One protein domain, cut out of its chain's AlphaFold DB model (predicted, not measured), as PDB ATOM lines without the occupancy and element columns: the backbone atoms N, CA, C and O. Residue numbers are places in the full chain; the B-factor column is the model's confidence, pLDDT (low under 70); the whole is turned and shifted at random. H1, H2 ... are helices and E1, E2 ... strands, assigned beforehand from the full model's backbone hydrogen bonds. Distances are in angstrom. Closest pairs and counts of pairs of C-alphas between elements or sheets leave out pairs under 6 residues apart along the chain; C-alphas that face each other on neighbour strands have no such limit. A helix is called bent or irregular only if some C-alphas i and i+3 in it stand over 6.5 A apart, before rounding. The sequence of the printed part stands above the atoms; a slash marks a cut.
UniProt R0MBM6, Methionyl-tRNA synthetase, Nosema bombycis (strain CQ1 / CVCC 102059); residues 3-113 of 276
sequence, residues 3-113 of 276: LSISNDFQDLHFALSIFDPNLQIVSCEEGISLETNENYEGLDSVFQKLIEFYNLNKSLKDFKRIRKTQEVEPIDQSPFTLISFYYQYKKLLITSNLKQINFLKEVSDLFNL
ATOM      1  N   LEU A   3      38.524 -50.688   1.314       96.06
ATOM      2  CA  LEU A   3      37.496 -50.615   2.343       96.06
ATOM      3  C   LEU A   3      36.632 -49.383   2.083       96.06
ATOM      4  O   LEU A   3      37.110 -48.259   2.224       96.06
ATOM      5  N   SER A   4      35.369 -49.588   1.726       96.62
ATOM      6  CA  SER A   4      34.383 -48.509   1.676       96.62
ATOM      7  C   SER A   4      33.686 -48.415   3.032       96.62
ATOM      8  O   SER A   4      33.239 -49.435   3.561       96.62
ATOM      9  N   ILE A   5      33.636 -47.231   3.637       95.19
ATOM     10  CA  ILE A   5      33.213 -47.080   5.034       95.19
ATOM     11  C   ILE A   5      32.437 -45.782   5.281       95.19
ATOM     12  O   ILE A   5      32.862 -44.702   4.864       95.19
ATOM     13  N   SER A   6      31.300 -45.883   5.975       94.25
ATOM     14  CA  SER A   6      30.494 -44.723   6.362       94.25
ATOM     15  C   SER A   6      31.013 -44.039   7.631       94.25
ATOM     16  O   SER A   6      31.865 -44.550   8.368       94.25
ATOM     17  N   ASN A   7      30.436 -42.875   7.933       90.00
ATOM     18  CA  ASN A   7      30.746 -42.106   9.139       90.00
ATOM     19  C   ASN A   7      30.403 -42.827  10.458       90.00
ATOM     20  O   ASN A   7      30.939 -42.459  11.505       90.00
ATOM     21  N   ASP A   8      29.583 -43.879  10.429       90.94
ATOM     22  CA  ASP A   8      29.243 -44.673  11.621       90.94
ATOM     23  C   ASP A   8      30.417 -45.525  12.130       90.94
ATOM     24  O   ASP A   8      30.360 -46.114  13.216       90.94
ATOM     25  N   PHE A   9      31.495 -45.603  11.348       92.38
ATOM     26  CA  PHE A   9      32.663 -46.434  11.617       92.38
ATOM     27  C   PHE A   9      33.969 -45.624  11.584       92.38
ATOM     28  O   PHE A   9      35.027 -46.132  11.214       92.38
ATOM     29  N   GLN A  10      33.932 -44.353  11.995       90.44
ATOM     30  CA  GLN A  10      35.133 -43.508  12.075       90.44
ATOM     31  C   GLN A  10      36.235 -44.083  12.975       90.44
ATOM     32  O   GLN A  10      37.414 -43.841  12.726       90.44
ATOM     33  N   ASP A  11      35.865 -44.849  14.003       92.62
ATOM     34  CA  ASP A  11      36.808 -45.550  14.876       92.62
ATOM     35  C   ASP A  11      37.675 -46.547  14.095       92.62
ATOM     36  O   ASP A  11      38.890 -46.609  14.286       92.62
ATOM     37  N   LEU A  12      37.065 -47.260  13.148       92.50
ATOM     38  CA  LEU A  12      37.769 -48.154  12.236       92.50
ATOM     39  C   LEU A  12      38.571 -47.425  11.188       92.50
ATOM     40  O   LEU A  12      39.700 -47.822  10.928       92.50
ATOM     41  N   HIS A  13      37.981 -46.400  10.573       92.44
ATOM     42  CA  HIS A  13      38.688 -45.598   9.588       92.44
ATOM     43  C   HIS A  13      39.999 -45.094  10.196       92.44
ATOM     44  O   HIS A  13      41.066 -45.294   9.624       92.44
ATOM     45  N   PHE A  14      39.930 -44.508  11.397       93.38
ATOM     46  CA  PHE A  14      41.103 -44.076  12.150       93.38
ATOM     47  C   PHE A  14      42.086 -45.230  12.382       93.38
ATOM     48  O   PHE A  14      43.237 -45.142  11.954       93.38
ATOM     49  N   ALA A  15      41.634 -46.325  13.001       94.19
ATOM     50  CA  ALA A  15      42.512 -47.426  13.377       94.19
ATOM     51  C   ALA A  15      43.206 -48.074  12.175       94.19
ATOM     52  O   ALA A  15      44.415 -48.275  12.198       94.19
ATOM     53  N   LEU A  16      42.467 -48.362  11.106       93.88
ATOM     54  CA  LEU A  16      43.009 -49.029   9.928       93.88
ATOM     55  C   LEU A  16      43.880 -48.098   9.083       93.88
ATOM     56  O   LEU A  16      44.881 -48.565   8.555       93.88
ATOM     57  N   SER A  17      43.576 -46.795   9.019       92.56
ATOM     58  CA  SER A  17      44.435 -45.835   8.308       92.56
ATOM     59  C   SER A  17      45.842 -45.723   8.910       92.56
ATOM     60  O   SER A  17      46.795 -45.416   8.201       92.56
ATOM     61  N   ILE A  18      45.972 -45.986  10.216       93.06
ATOM     62  CA  ILE A  18      47.253 -46.001  10.932       93.06
ATOM     63  C   ILE A  18      47.886 -47.395  10.883       93.06
ATOM     64  O   ILE A  18      49.091 -47.516  10.681       93.06
ATOM     65  N   PHE A  19      47.084 -48.443  11.087       94.38
ATOM     66  CA  PHE A  19      47.569 -49.816  11.187       94.38
ATOM     67  C   PHE A  19      48.041 -50.392   9.845       94.38
ATOM     68  O   PHE A  19      49.056 -51.080   9.807       94.38
ATOM     69  N   ASP A  20      47.325 -50.108   8.752       93.75
ATOM     70  CA  ASP A  20      47.680 -50.556   7.404       93.75
ATOM     71  C   ASP A  20      47.639 -49.385   6.408       93.75
ATOM     72  O   ASP A  20      46.613 -49.139   5.768       93.75
ATOM     73  N   PRO A  21      48.770 -48.684   6.216       89.50
ATOM     74  CA  PRO A  21      48.868 -47.578   5.265       89.50
ATOM     75  C   PRO A  21      48.610 -47.969   3.801       89.50
ATOM     76  O   PRO A  21      48.406 -47.090   2.966       89.50
ATOM     77  N   ASN A  22      48.645 -49.265   3.461       92.50
ATOM     78  CA  ASN A  22      48.395 -49.743   2.100       92.50
ATOM     79  C   ASN A  22      46.908 -50.032   1.840       92.50
ATOM     80  O   ASN A  22      46.521 -50.269   0.688       92.50
ATOM     81  N   LEU A  23      46.069 -50.033   2.879       93.75
ATOM     82  CA  LEU A  23      44.632 -50.208   2.731       93.75
ATOM     83  C   LEU A  23      44.019 -48.962   2.088       93.75
ATOM     84  O   LEU A  23      44.050 -47.867   2.646       93.75
ATOM     85  N   GLN A  24      43.396 -49.136   0.924       94.81
ATOM     86  CA  GLN A  24      42.649 -48.056   0.290       94.81
ATOM     87  C   GLN A  24      41.316 -47.874   1.012       94.81
ATOM     88  O   GLN A  24      40.412 -48.689   0.843       94.81
ATOM     89  N   ILE A  25      41.186 -46.823   1.816       94.31
ATOM     90  CA  ILE A  25      39.932 -46.506   2.506       94.31
ATOM     91  C   ILE A  25      39.187 -45.420   1.725       94.31
ATOM     92  O   ILE A  25      39.759 -44.385   1.393       94.31
ATOM     93  N   VAL A  26      37.914 -45.664   1.418       94.12
ATOM     94  CA  VAL A  26      37.044 -44.752   0.666       94.12
ATOM     95  C   VAL A  26      35.778 -44.490   1.475       94.12
ATOM     96  O   VAL A  26      35.199 -45.406   2.051       94.12
ATOM     97  N   SER A  27      35.329 -43.240   1.541       93.06
ATOM     98  CA  SER A  27      34.075 -42.908   2.224       93.06
ATOM     99  C   SER A  27      32.861 -43.356   1.407       93.06
ATOM    100  O   SER A  27      32.834 -43.188   0.189       93.06
ATOM    101  N   CYS A  28      31.836 -43.880   2.079       93.75
ATOM    102  CA  CYS A  28      30.523 -44.157   1.491       93.75
ATOM    103  C   CYS A  28      29.393 -43.551   2.339       93.75
ATOM    104  O   CYS A  28      29.621 -43.133   3.475       93.75
ATOM    105  N   GLU A  29      28.183 -43.471   1.777       92.88
ATOM    106  CA  GLU A  29      27.026 -42.880   2.466       92.88
ATOM    107  C   GLU A  29      26.606 -43.713   3.682       92.88
ATOM    108  O   GLU A  29      26.486 -43.184   4.786       92.88
ATOM    109  N   GLU A  30      26.459 -45.027   3.502       93.81
ATOM    110  CA  GLU A  30      25.988 -45.940   4.541       93.81
ATOM    111  C   GLU A  30      26.772 -47.256   4.542       93.81
ATOM    112  O   GLU A  30      27.299 -47.701   3.520       93.81
ATOM    113  N   GLY A  31      26.831 -47.887   5.715       94.44
ATOM    114  CA  GLY A  31      27.397 -49.220   5.881       94.44
ATOM    115  C   GLY A  31      28.920 -49.305   5.754       94.44
ATOM    116  O   GLY A  31      29.666 -48.358   6.002       94.44
ATOM    117  N   ILE A  32      29.377 -50.518   5.450       96.19
ATOM    118  CA  ILE A  32      30.788 -50.866   5.300       96.19
ATOM    119  C   ILE A  32      30.908 -52.022   4.305       96.19
ATOM    120  O   ILE A  32      30.118 -52.969   4.363       96.19
ATOM    121  N   SER A  33      31.888 -51.956   3.409       96.44
ATOM    122  CA  SER A  33      32.193 -53.031   2.467       96.44
ATOM    123  C   SER A  33      33.691 -53.167   2.219       96.44
ATOM    124  O   SER A  33      34.444 -52.198   2.281       96.44
ATOM    125  N   LEU A  34      34.135 -54.392   1.956       96.25
ATOM    126  CA  LEU A  34      35.527 -54.739   1.707       96.25
ATOM    127  C   LEU A  34      35.642 -55.415   0.344       96.25
ATOM    128  O   LEU A  34      35.138 -56.519   0.142       96.25
ATOM    129  N   GLU A  35      36.335 -54.753  -0.572       95.25
ATOM    130  CA  GLU A  35      36.656 -55.253  -1.901       95.25
ATOM    131  C   GLU A  35      38.050 -55.910  -1.874       95.25
ATOM    132  O   GLU A  35      39.082 -55.278  -1.589       95.25
ATOM    133  N   THR A  36      38.071 -57.210  -2.165       89.94
ATOM    134  CA  THR A  36      39.275 -58.037  -2.332       89.94
ATOM    135  C   THR A  36      39.210 -58.756  -3.689       89.94
ATOM    136  O   THR A  36      38.859 -58.134  -4.685       89.94
ATOM    137  N   ASN A  37      39.526 -60.055  -3.747       89.06
ATOM    138  CA  ASN A  37      39.128 -60.914  -4.869       89.06
ATOM    139  C   ASN A  37      37.619 -61.218  -4.832       89.06
ATOM    140  O   ASN A  37      37.012 -61.494  -5.861       89.06
ATOM    141  N   GLU A  38      37.034 -61.164  -3.635       90.62
ATOM    142  CA  GLU A  38      35.601 -61.236  -3.368       90.62
ATOM    143  C   GLU A  38      35.151 -59.940  -2.680       90.62
ATOM    144  O   GLU A  38      35.961 -59.240  -2.057       90.62
ATOM    145  N   ASN A  39      33.857 -59.636  -2.777       93.50
ATOM    146  CA  ASN A  39      33.252 -58.478  -2.128       93.50
ATOM    147  C   ASN A  39      32.502 -58.915  -0.872       93.50
ATOM    148  O   ASN A  39      31.688 -59.838  -0.917       93.50
ATOM    149  N   TYR A  40      32.755 -58.221   0.233       96.06
ATOM    150  CA  TYR A  40      32.109 -58.460   1.518       96.06
ATOM    151  C   TYR A  40      31.372 -57.206   1.962       96.06
ATOM    152  O   TYR A  40      31.938 -56.117   1.928       96.06
ATOM    153  N   GLU A  41      30.127 -57.350   2.406       94.94
ATOM    154  CA  GLU A  41      29.282 -56.228   2.816       94.94
ATOM    155  C   GLU A  41      28.717 -56.440   4.215       94.94
ATOM    156  O   GLU A  41      28.412 -57.557   4.643       94.94
ATOM    157  N   GLY A  42      28.556 -55.331   4.931       93.81
ATOM    158  CA  GLY A  42      28.043 -55.329   6.287       93.81
ATOM    159  C   GLY A  42      29.111 -55.660   7.325       93.81
ATOM    160  O   GLY A  42      30.133 -56.297   7.070       93.81
ATOM    161  N   LEU A  43      28.840 -55.200   8.544       89.88
ATOM    162  CA  LEU A  43      29.819 -55.155   9.622       89.88
ATOM    163  C   LEU A  43      30.455 -56.515   9.928       89.88
ATOM    164  O   LEU A  43      31.671 -56.635  10.039       89.88
ATOM    165  N   ASP A  44      29.617 -57.538  10.056       94.31
ATOM    166  CA  ASP A  44      30.035 -58.868  10.490       94.31
ATOM    167  C   ASP A  44      30.926 -59.547   9.451       94.31
ATOM    168  O   ASP A  44      31.983 -60.075   9.800       94.31
ATOM    169  N   SER A  45      30.515 -59.484   8.180       94.62
ATOM    170  CA  SER A  45      31.242 -60.090   7.065       94.62
ATOM    171  C   SER A  45      32.593 -59.409   6.861       94.62
ATOM    172  O   SER A  45      33.625 -60.081   6.830       94.62
ATOM    173  N   VAL A  46      32.597 -58.070   6.823       94.50
ATOM    174  CA  VAL A  46      33.825 -57.283   6.671       94.50
ATOM    175  C   VAL A  46      34.797 -57.583   7.806       94.50
ATOM    176  O   VAL A  46      35.962 -57.868   7.548       94.50
ATOM    177  N   PHE A  47      34.348 -57.596   9.063       91.50
ATOM    178  CA  PHE A  47      35.270 -57.846  10.170       91.50
ATOM    179  C   PHE A  47      35.822 -59.233  10.241       91.50
ATOM    180  O   PHE A  47      36.993 -59.387  10.575       91.50
ATOM    181  N   GLN A  48      34.995 -60.235   9.975       93.12
ATOM    182  CA  GLN A  48      35.490 -61.594   9.949       93.12
ATOM    183  C   GLN A  48      36.636 -61.709   8.939       93.12
ATOM    184  O   GLN A  48      37.674 -62.286   9.251       93.12
ATOM    185  N   LYS A  49      36.503 -61.039   7.791       94.06
ATOM    186  CA  LYS A  49      37.562 -60.985   6.787       94.06
ATOM    187  C   LYS A  49      38.769 -60.164   7.210       94.06
ATOM    188  O   LYS A  49      39.882 -60.610   6.975       94.06
ATOM    189  N   LEU A  50      38.591 -59.033   7.889       92.44
ATOM    190  CA  LEU A  50      39.719 -58.274   8.444       92.44
ATOM    191  C   LEU A  50      40.484 -59.068   9.519       92.44
ATOM    192  O   LEU A  50      41.710 -59.020   9.555       92.44
ATOM    193  N   ILE A  51      39.777 -59.821  10.369       91.69
ATOM    194  CA  ILE A  51      40.377 -60.705  11.378       91.69
ATOM    195  C   ILE A  51      41.214 -61.793  10.705       91.69
ATOM    196  O   ILE A  51      42.362 -61.993  11.093       91.69
ATOM    197  N   GLU A  52      40.658 -62.463   9.695       92.56
ATOM    198  CA  GLU A  52      41.368 -63.482   8.914       92.56
ATOM    199  C   GLU A  52      42.587 -62.885   8.195       92.56
ATOM    200  O   GLU A  52      43.686 -63.428   8.278       92.56
ATOM    201  N   PHE A  53      42.407 -61.742   7.529       91.69
ATOM    202  CA  PHE A  53      43.429 -61.101   6.703       91.69
ATOM    203  C   PHE A  53      44.633 -60.616   7.516       91.69
ATOM    204  O   PHE A  53      45.775 -60.851   7.126       91.69
ATOM    205  N   TYR A  54      44.390 -59.978   8.662       91.75
ATOM    206  CA  TYR A  54      45.448 -59.474   9.542       91.75
ATOM    207  C   TYR A  54      45.855 -60.465  10.641       91.75
ATOM    208  O   TYR A  54      46.634 -60.105  11.523       91.75
ATOM    209  N   ASN A  55      45.336 -61.698  10.607       91.69
ATOM    210  CA  ASN A  55      45.580 -62.738  11.611       91.69
ATOM    211  C   ASN A  55      45.375 -62.232  13.056       91.69
ATOM    212  O   ASN A  55      46.222 -62.402  13.938       91.69
ATOM    213  N   LEU A  56      44.256 -61.544  13.288       89.88
ATOM    214  CA  LEU A  56      43.984 -60.893  14.563       89.88
ATOM    215  C   LEU A  56      43.540 -61.912  15.615       89.88
ATOM    216  O   LEU A  56      42.612 -62.688  15.400       89.88
ATOM    217  N   ASN A  57      44.133 -61.849  16.806       88.88
ATOM    218  CA  ASN A  57      43.781 -62.727  17.925       88.88
ATOM    219  C   ASN A  57      42.520 -62.253  18.682       88.88
ATOM    220  O   ASN A  57      42.551 -62.023  19.894       88.88
ATOM    221  N   LYS A  58      41.416 -62.032  17.961       87.81
ATOM    222  CA  LYS A  58      40.126 -61.565  18.499       87.81
ATOM    223  C   LYS A  58      38.964 -62.141  17.696       87.81
ATOM    224  O   LYS A  58      39.082 -62.372  16.497       87.81
ATOM    225  N   SER A  59      37.813 -62.319  18.341       90.62
ATOM    226  CA  SER A  59      36.580 -62.735  17.668       90.62
ATOM    227  C   SER A  59      35.712 -61.545  17.241       90.62
ATOM    228  O   SER A  59      35.822 -60.436  17.768       90.62
ATOM    229  N   LEU A  60      34.740 -61.795  16.357       89.38
ATOM    230  CA  LEU A  60      33.699 -60.816  16.016       89.38
ATOM    231  C   LEU A  60      32.904 -60.350  17.252       89.38
ATOM    232  O   LEU A  60      32.468 -59.199  17.325       89.38
ATOM    233  N   LYS A  61      32.712 -61.229  18.247       91.50
ATOM    234  CA  LYS A  61      32.037 -60.871  19.504       91.50
ATOM    235  C   LYS A  61      32.861 -59.866  20.303       91.50
ATOM    236  O   LYS A  61      32.287 -58.905  20.812       91.50
ATOM    237  N   ASP A  62      34.176 -60.060  20.371       90.00
ATOM    238  CA  ASP A  62      35.087 -59.127  21.043       90.00
ATOM    239  C   ASP A  62      35.057 -57.768  20.366       90.00
ATOM    240  O   ASP A  62      34.887 -56.749  21.028       90.00
ATOM    241  N   PHE A  63      35.115 -57.766  19.037       87.06
ATOM    242  CA  PHE A  63      35.048 -56.554  18.241       87.06
ATOM    243  C   PHE A  63      33.780 -55.730  18.546       87.06
ATOM    244  O   PHE A  63      33.846 -54.548  18.901       87.06
ATOM    245  N   LYS A  64      32.605 -56.368  18.473       90.06
ATOM    246  CA  LYS A  64      31.317 -55.718  18.776       90.06
ATOM    247  C   LYS A  64      31.263 -55.197  20.207       90.06
ATOM    248  O   LYS A  64      30.719 -54.121  20.455       90.06
ATOM    249  N   ARG A  65      31.808 -55.969  21.147       92.06
ATOM    250  CA  ARG A  65      31.868 -55.617  22.563       92.06
ATOM    251  C   ARG A  65      32.709 -54.360  22.768       92.06
ATOM    252  O   ARG A  65      32.168 -53.409  23.310       92.06
ATOM    253  N   ILE A  66      33.941 -54.316  22.256       90.00
ATOM    254  CA  ILE A  66      34.872 -53.183  22.405       90.00
ATOM    255  C   ILE A  66      34.258 -51.885  21.887       90.00
ATOM    256  O   ILE A  66      34.271 -50.876  22.588       90.00
ATOM    257  N   ARG A  67      33.644 -51.898  20.700       90.06
ATOM    258  CA  ARG A  67      32.986 -50.695  20.162       90.06
ATOM    259  C   ARG A  67      31.796 -50.238  20.986       90.06
ATOM    260  O   ARG A  67      31.578 -49.041  21.162       90.06
ATOM    261  N   LYS A  68      31.011 -51.189  21.495       90.50
ATOM    262  CA  LYS A  68      29.834 -50.892  22.312       90.50
ATOM    263  C   LYS A  68      30.217 -50.388  23.706       90.50
ATOM    264  O   LYS A  68      29.569 -49.475  24.208       90.50
ATOM    265  N   THR A  69      31.220 -50.994  24.344       91.44
ATOM    266  CA  THR A  69      31.634 -50.670  25.720       91.44
ATOM    267  C   THR A  69      32.649 -49.534  25.781       91.44
ATOM    268  O   THR A  69      32.726 -48.864  26.809       91.44
ATOM    269  N   GLN A  70      33.392 -49.294  24.694       90.88
ATOM    270  CA  GLN A  70      34.467 -48.300  24.597       90.88
ATOM    271  C   GLN A  70      35.522 -48.481  25.695       90.88
ATOM    272  O   GLN A  70      36.053 -47.516  26.256       90.88
ATOM    273  N   GLU A  71      35.779 -49.735  26.054       89.56
ATOM    274  CA  GLU A  71      36.771 -50.073  27.060       89.56
ATOM    275  C   GLU A  71      38.200 -49.909  26.538       89.56
ATOM    276  O   GLU A  71      38.461 -49.780  25.338       89.56
ATOM    277  N   VAL A  72      39.133 -49.859  27.483       93.31
ATOM    278  CA  VAL A  72      40.559 -49.808  27.187       93.31
ATOM    279  C   VAL A  72      41.051 -51.238  27.009       93.31
ATOM    280  O   VAL A  72      41.011 -52.018  27.959       93.31
ATOM    281  N   GLU A  73      41.496 -51.563  25.801       92.19
ATOM    282  CA  GLU A  73      42.139 -52.837  25.494       92.19
ATOM    283  C   GLU A  73      43.602 -52.860  25.973       92.19
ATOM    284  O   GLU A  73      44.202 -51.800  26.197       92.19
ATOM    285  N   PRO A  74      44.206 -54.056  26.112       92.81
ATOM    286  CA  PRO A  74      45.650 -54.188  26.247       92.81
ATOM    287  C   PRO A  74      46.394 -53.426  25.144       92.81
ATOM    288  O   PRO A  74      45.915 -53.296  24.015       92.81
ATOM    289  N   ILE A  75      47.569 -52.906  25.489       95.00
ATOM    290  CA  ILE A  75      48.411 -52.175  24.546       95.00
ATOM    291  C   ILE A  75      49.211 -53.192  23.740       95.00
ATOM    292  O   ILE A  75      50.120 -53.832  24.267       95.00
ATOM    293  N   ASP A  76      48.862 -53.335  22.467       93.50
ATOM    294  CA  ASP A  76      49.591 -54.130  21.491       93.50
ATOM    295  C   ASP A  76      49.601 -53.431  20.118       93.50
ATOM    296  O   ASP A  76      49.021 -52.359  19.922       93.50
ATOM    297  N   GLN A  77      50.325 -54.010  19.158       92.06
ATOM    298  CA  GLN A  77      50.335 -53.529  17.777       92.06
ATOM    299  C   GLN A  77      49.132 -54.099  17.019       92.06
ATOM    300  O   GLN A  77      49.289 -54.950  16.146       92.06
ATOM    301  N   SER A  78      47.921 -53.661  17.369       92.44
ATOM    302  CA  SER A  78      46.697 -54.071  16.674       92.44
ATOM    303  C   SER A  78      45.740 -52.905  16.398       92.44
ATOM    304  O   SER A  78      45.773 -51.875  17.083       92.44
ATOM    305  N   PRO A  79      44.802 -53.074  15.443       92.50
ATOM    306  CA  PRO A  79      43.714 -52.123  15.240       92.50
ATOM    307  C   PRO A  79      42.842 -51.935  16.487       92.50
ATOM    308  O   PRO A  79      42.241 -50.879  16.653       92.50
ATOM    309  N   PHE A  80      42.757 -52.928  17.379       92.69
ATOM    310  CA  PHE A  80      41.912 -52.851  18.574       92.69
ATOM    311  C   PHE A  80      42.439 -51.834  19.579       92.69
ATOM    312  O   PHE A  80      41.664 -51.023  20.087       92.69
ATOM    313  N   THR A  81      43.755 -51.814  19.804       94.75
ATOM    314  CA  THR A  81      44.397 -50.787  20.630       94.75
ATOM    315  C   THR A  81      44.141 -49.391  20.056       94.75
ATOM    316  O   THR A  81      43.810 -48.474  20.808       94.75
ATOM    317  N   LEU A  82      44.191 -49.231  18.728       95.31
ATOM    318  CA  LEU A  82      43.894 -47.961  18.054       95.31
ATOM    319  C   LEU A  82      42.407 -47.564  18.116       95.31
ATOM    320  O   LEU A  82      42.102 -46.379  18.240       95.31
ATOM    321  N   ILE A  83      41.477 -48.523  18.098       94.56
ATOM    322  CA  ILE A  83      40.044 -48.271  18.333       94.56
ATOM    323  C   ILE A  83      39.822 -47.778  19.768       94.56
ATOM    324  O   ILE A  83      39.161 -46.759  19.985       94.56
ATOM    325  N   SER A  84      40.403 -48.448  20.770       95.44
ATOM    326  CA  SER A  84      40.348 -47.978  22.161       95.44
ATOM    327  C   SER A  84      40.975 -46.589  22.302       95.44
ATOM    328  O   SER A  84      40.398 -45.722  22.964       95.44
ATOM    329  N   PHE A  85      42.112 -46.345  21.643       96.25
ATOM    330  CA  PHE A  85      42.747 -45.031  21.582       96.25
ATOM    331  C   PHE A  85      41.809 -43.973  21.012       96.25
ATOM    332  O   PHE A  85      41.614 -42.950  21.664       96.25
ATOM    333  N   TYR A  86      41.170 -44.230  19.867       94.81
ATOM    334  CA  TYR A  86      40.209 -43.315  19.248       94.81
ATOM    335  C   TYR A  86      39.137 -42.874  20.249       94.81
ATOM    336  O   TYR A  86      38.906 -41.676  20.429       94.81
ATOM    337  N   TYR A  87      38.516 -43.819  20.962       94.44
ATOM    338  CA  TYR A  87      37.469 -43.494  21.932       94.44
ATOM    339  C   TYR A  87      38.000 -42.695  23.124       94.44
ATOM    340  O   TYR A  87      37.383 -41.699  23.518       94.44
ATOM    341  N   GLN A  88      39.144 -43.087  23.697       95.06
ATOM    342  CA  GLN A  88      39.718 -42.365  24.837       95.06
ATOM    343  C   GLN A  88      40.226 -40.976  24.442       95.06
ATOM    344  O   GLN A  88      40.056 -40.024  25.204       95.06
ATOM    345  N   TYR A  89      40.789 -40.829  23.246       94.69
ATOM    346  CA  TYR A  89      41.276 -39.559  22.725       94.69
ATOM    347  C   TYR A  89      40.109 -38.622  22.393       94.69
ATOM    348  O   TYR A  89      40.104 -37.469  22.819       94.69
ATOM    349  N   LYS A  90      39.041 -39.129  21.761       92.31
ATOM    350  CA  LYS A  90      37.790 -38.381  21.559       92.31
ATOM    351  C   LYS A  90      37.183 -37.930  22.887       92.31
ATOM    352  O   LYS A  90      36.762 -36.783  23.027       92.31
ATOM    353  N   LYS A  91      37.176 -38.800  23.900       92.69
ATOM    354  CA  LYS A  91      36.730 -38.439  25.250       92.69
ATOM    355  C   LYS A  91      37.616 -37.362  25.873       92.69
ATOM    356  O   LYS A  91      37.086 -36.464  26.526       92.69
ATOM    357  N   LEU A  92      38.933 -37.427  25.679       93.75
ATOM    358  CA  LEU A  92      39.868 -36.399  26.133       93.75
ATOM    359  C   LEU A  92      39.579 -35.049  25.461       93.75
ATOM    360  O   LEU A  92      39.454 -34.065  26.183       93.75
ATOM    361  N   LEU A  93      39.389 -35.012  24.138       91.75
ATOM    362  CA  LEU A  93      39.019 -33.796  23.396       91.75
ATOM    363  C   LEU A  93      37.737 -33.159  23.952       91.75
ATOM    364  O   LEU A  93      37.711 -31.966  24.245       91.75
ATOM    365  N   ILE A  94      36.702 -33.977  24.173       90.75
ATOM    366  CA  ILE A  94      35.366 -33.508  24.574       90.75
ATOM    367  C   ILE A  94      35.287 -33.148  26.059       90.75
ATOM    368  O   ILE A  94      34.463 -32.328  26.452       90.75
ATOM    369  N   THR A  95      36.079 -33.772  26.932       92.06
ATOM    370  CA  THR A  95      35.882 -33.646  28.393       92.06
ATOM    371  C   THR A  95      37.091 -33.114  29.151       92.06
ATOM    372  O   THR A  95      36.982 -32.855  30.350       92.06
ATOM    373  N   SER A  96      38.257 -32.991  28.507       92.00
ATOM    374  CA  SER A  96      39.534 -32.649  29.154       92.00
ATOM    375  C   SER A  96      39.869 -33.555  30.356       92.00
ATOM    376  O   SER A  96      40.587 -33.169  31.295       92.00
ATOM    377  N   ASN A  97      39.306 -34.770  30.363       91.75
ATOM    378  CA  ASN A  97      39.466 -35.765  31.412       91.75
ATOM    379  C   ASN A  97      40.745 -36.574  31.174       91.75
ATOM    380  O   ASN A  97      40.886 -37.247  30.159       91.75
ATOM    381  N   LEU A  98      41.653 -36.547  32.150       95.38
ATOM    382  CA  LEU A  98      42.972 -37.178  32.057       95.38
ATOM    383  C   LEU A  98      43.019 -38.610  32.612       95.38
ATOM    384  O   LEU A  98      44.105 -39.159  32.757       95.38
ATOM    385  N   LYS A  99      41.879 -39.238  32.934       95.56
ATOM    386  CA  LYS A  99      41.839 -40.578  33.551       95.56
ATOM    387  C   LYS A  99      42.623 -41.622  32.748       95.56
ATOM    388  O   LYS A  99      43.260 -42.472  33.353       95.56
ATOM    389  N   GLN A 100      42.578 -41.548  31.417       96.62
ATOM    390  CA  GLN A 100      43.247 -42.496  30.518       96.62
ATOM    391  C   GLN A 100      44.502 -41.921  29.852       96.62
ATOM    392  O   GLN A 100      44.913 -42.388  28.795       96.62
ATOM    393  N   ILE A 101      45.125 -40.898  30.446       96.50
ATOM    394  CA  ILE A 101      46.242 -40.207  29.793       96.50
ATOM    395  C   ILE A 101      47.490 -41.078  29.622       96.50
ATOM    396  O   ILE A 101      48.186 -40.922  28.627       96.50
ATOM    397  N   ASN A 102      47.764 -42.004  30.546       97.25
ATOM    398  CA  ASN A 102      48.920 -42.897  30.425       97.25
ATOM    399  C   ASN A 102      48.737 -43.874  29.261       97.25
ATOM    400  O   ASN A 102      49.603 -43.943  28.400       97.25
ATOM    401  N   PHE A 103      47.560 -44.504  29.163       97.69
ATOM    402  CA  PHE A 103      47.191 -45.328  28.011       97.69
ATOM    403  C   PHE A 103      47.328 -44.551  26.694       97.69
ATOM    404  O   PHE A 103      47.955 -45.032  25.758       97.69
ATOM    405  N   LEU A 104      46.796 -43.324  26.633       97.56
ATOM    406  CA  LEU A 104      46.916 -42.490  25.436       97.56
ATOM    407  C   LEU A 104      48.375 -42.194  25.083       97.56
ATOM    408  O   LEU A 104      48.730 -42.278  23.920       97.56
ATOM    409  N   LYS A 105      49.223 -41.863  26.060       97.31
ATOM    410  CA  LYS A 105      50.647 -41.603  25.810       97.31
ATOM    411  C   LYS A 105      51.372 -42.840  25.290       97.31
ATOM    412  O   LYS A 105      52.019 -42.754  24.260       97.31
ATOM    413  N   GLU A 106      51.204 -43.981  25.952       98.06
ATOM    414  CA  GLU A 106      51.881 -45.226  25.576       98.06
ATOM    415  C   GLU A 106      51.477 -45.698  24.172       98.06
ATOM    416  O   GLU A 106      52.330 -46.082  23.375       98.06
ATOM    417  N   VAL A 107      50.188 -45.611  23.826       97.81
ATOM    418  CA  VAL A 107      49.723 -45.938  22.470       97.81
ATOM    419  C   VAL A 107      50.183 -44.888  21.457       97.81
ATOM    420  O   VAL A 107      50.587 -45.246  20.352       97.81
ATOM    421  N   SER A 108      50.170 -43.600  21.815       95.81
ATOM    422  CA  SER A 108      50.707 -42.551  20.948       95.81
ATOM    423  C   SER A 108      52.187 -42.757  20.647       95.81
ATOM    424  O   SER A 108      52.585 -42.594  19.499       95.81
ATOM    425  N   ASP A 109      52.992 -43.149  21.630       96.31
ATOM    426  CA  ASP A 109      54.403 -43.478  21.426       96.31
ATOM    427  C   ASP A 109      54.553 -44.704  20.516       96.31
ATOM    428  O   ASP A 109      55.321 -44.670  19.555       96.31
ATOM    429  N   LEU A 110      53.765 -45.760  20.755       97.00
ATOM    430  CA  LEU A 110      53.809 -47.000  19.973       97.00
ATOM    431  C   LEU A 110      53.500 -46.786  18.481       97.00
ATOM    432  O   LEU A 110      54.105 -47.438  17.631       97.00
ATOM    433  N   PHE A 111      52.572 -45.881  18.161       95.12
ATOM    434  CA  PHE A 111      52.103 -45.626  16.794       95.12
ATOM    435  C   PHE A 111      52.558 -44.274  16.216       95.12
ATOM    436  O   PHE A 111      52.097 -43.878  15.147       95.12
ATOM    437  N   ASN A 112      53.468 -43.559  16.886       93.56
ATOM    438  CA  ASN A 112      53.945 -42.224  16.494       93.56
ATOM    439  C   ASN A 112      52.824 -41.172  16.333       93.56
ATOM    440  O   ASN A 112      52.835 -40.355  15.411       93.56
ATOM    441  N   LEU A 113      51.859 -41.174  17.253       94.12
ATOM    442  CA  LEU A 113      50.669 -40.316  17.259       94.12
ATOM    443  C   LEU A 113      50.734 -39.178  18.293       94.12
ATOM    444  O   LEU A 113      49.717 -38.573  18.626       94.12
TER     445      LEU A 113
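This is residues 3 to 113 of the 276 residues of the protein "Methionyl-tRNA synthetase" of Nosema bombycis (strain CQ1 / CVCC 102059) (UniProt R0MBM6). A small four-stranded sheet makes one end of the domain, with H1 and H2 over one face as a second layer and the other face bare. Beyond H1, the longest helix, H4, reaches toward the other end, with H5 folded back on it and H3 beyond H2. The 111 printed residues have five named helices and four named strands, in the order E1 H1 E2 E3 E4 H2 H3 H4 H5; the class is mixed, and the mixed sheet runs E2 E1 E3 E4. It is compact, with a radius of gyration of the C-alphas of 14.0 A and spans of 43 by 28 by 26 A.

Start at E1, residues 3 to 5, parallel to E2, residues 24 to 27; N 3 and O 24, 2.8 A apart, are within hydrogen-bond range. E3, residues 32 to 35, is antiparallel to E1, with N 4 and O 33 at 2.8 A, and forms a hairpin with E4, residues 39 to 41, with N 34 and O 40 at 2.8 A. H1, residues 7 to 19, is on the sheet at a height of 9.3 A, its C-alpha 13 7.2 A from C-alpha 25, their closest in H1 and E2. E1, H1 and E2 form a strand-helix-strand unit, two parallel neighbour strands with a helix between, its crossover right-handed. H2, residues 43 to 53, is on the same face at 9.1 A. The hub, H4, residues 79 to 95, touches H1 at a steep tilt of 59 degrees, closest at C-alphas 15 and 82, 4.9 A. H4 forms a helical hairpin with H5, residues 101 to 111, closest at C-alphas 85 and 104, 6.2 A. H3, residues 60 to 69, only just touches H2, with 3 pairs of C-alphas within 8 A. Every O i to N i+4 pair is within hydrogen-bond range in H2, H3, H4 and H5, against 7 of 9 in H1, which is irregular: C-alphas 8 and 11 are 8.3 A apart.

Find C-alpha 3 at (37.496, -50.615, 2.343), where E1 begins. H1 is 18.6 A long, and H4 runs 24.0 A from C-alpha 79 at (43.714, -52.123, 15.240). H5 ends at C-alpha 111, (52.103, -45.626, 16.794).

The C-alphas of Asn 37 and Ser 96, the two farthest apart, are 44.2 A apart. The printed part has no cut, no link is long, and no printed residue is under 70 in pLDDT.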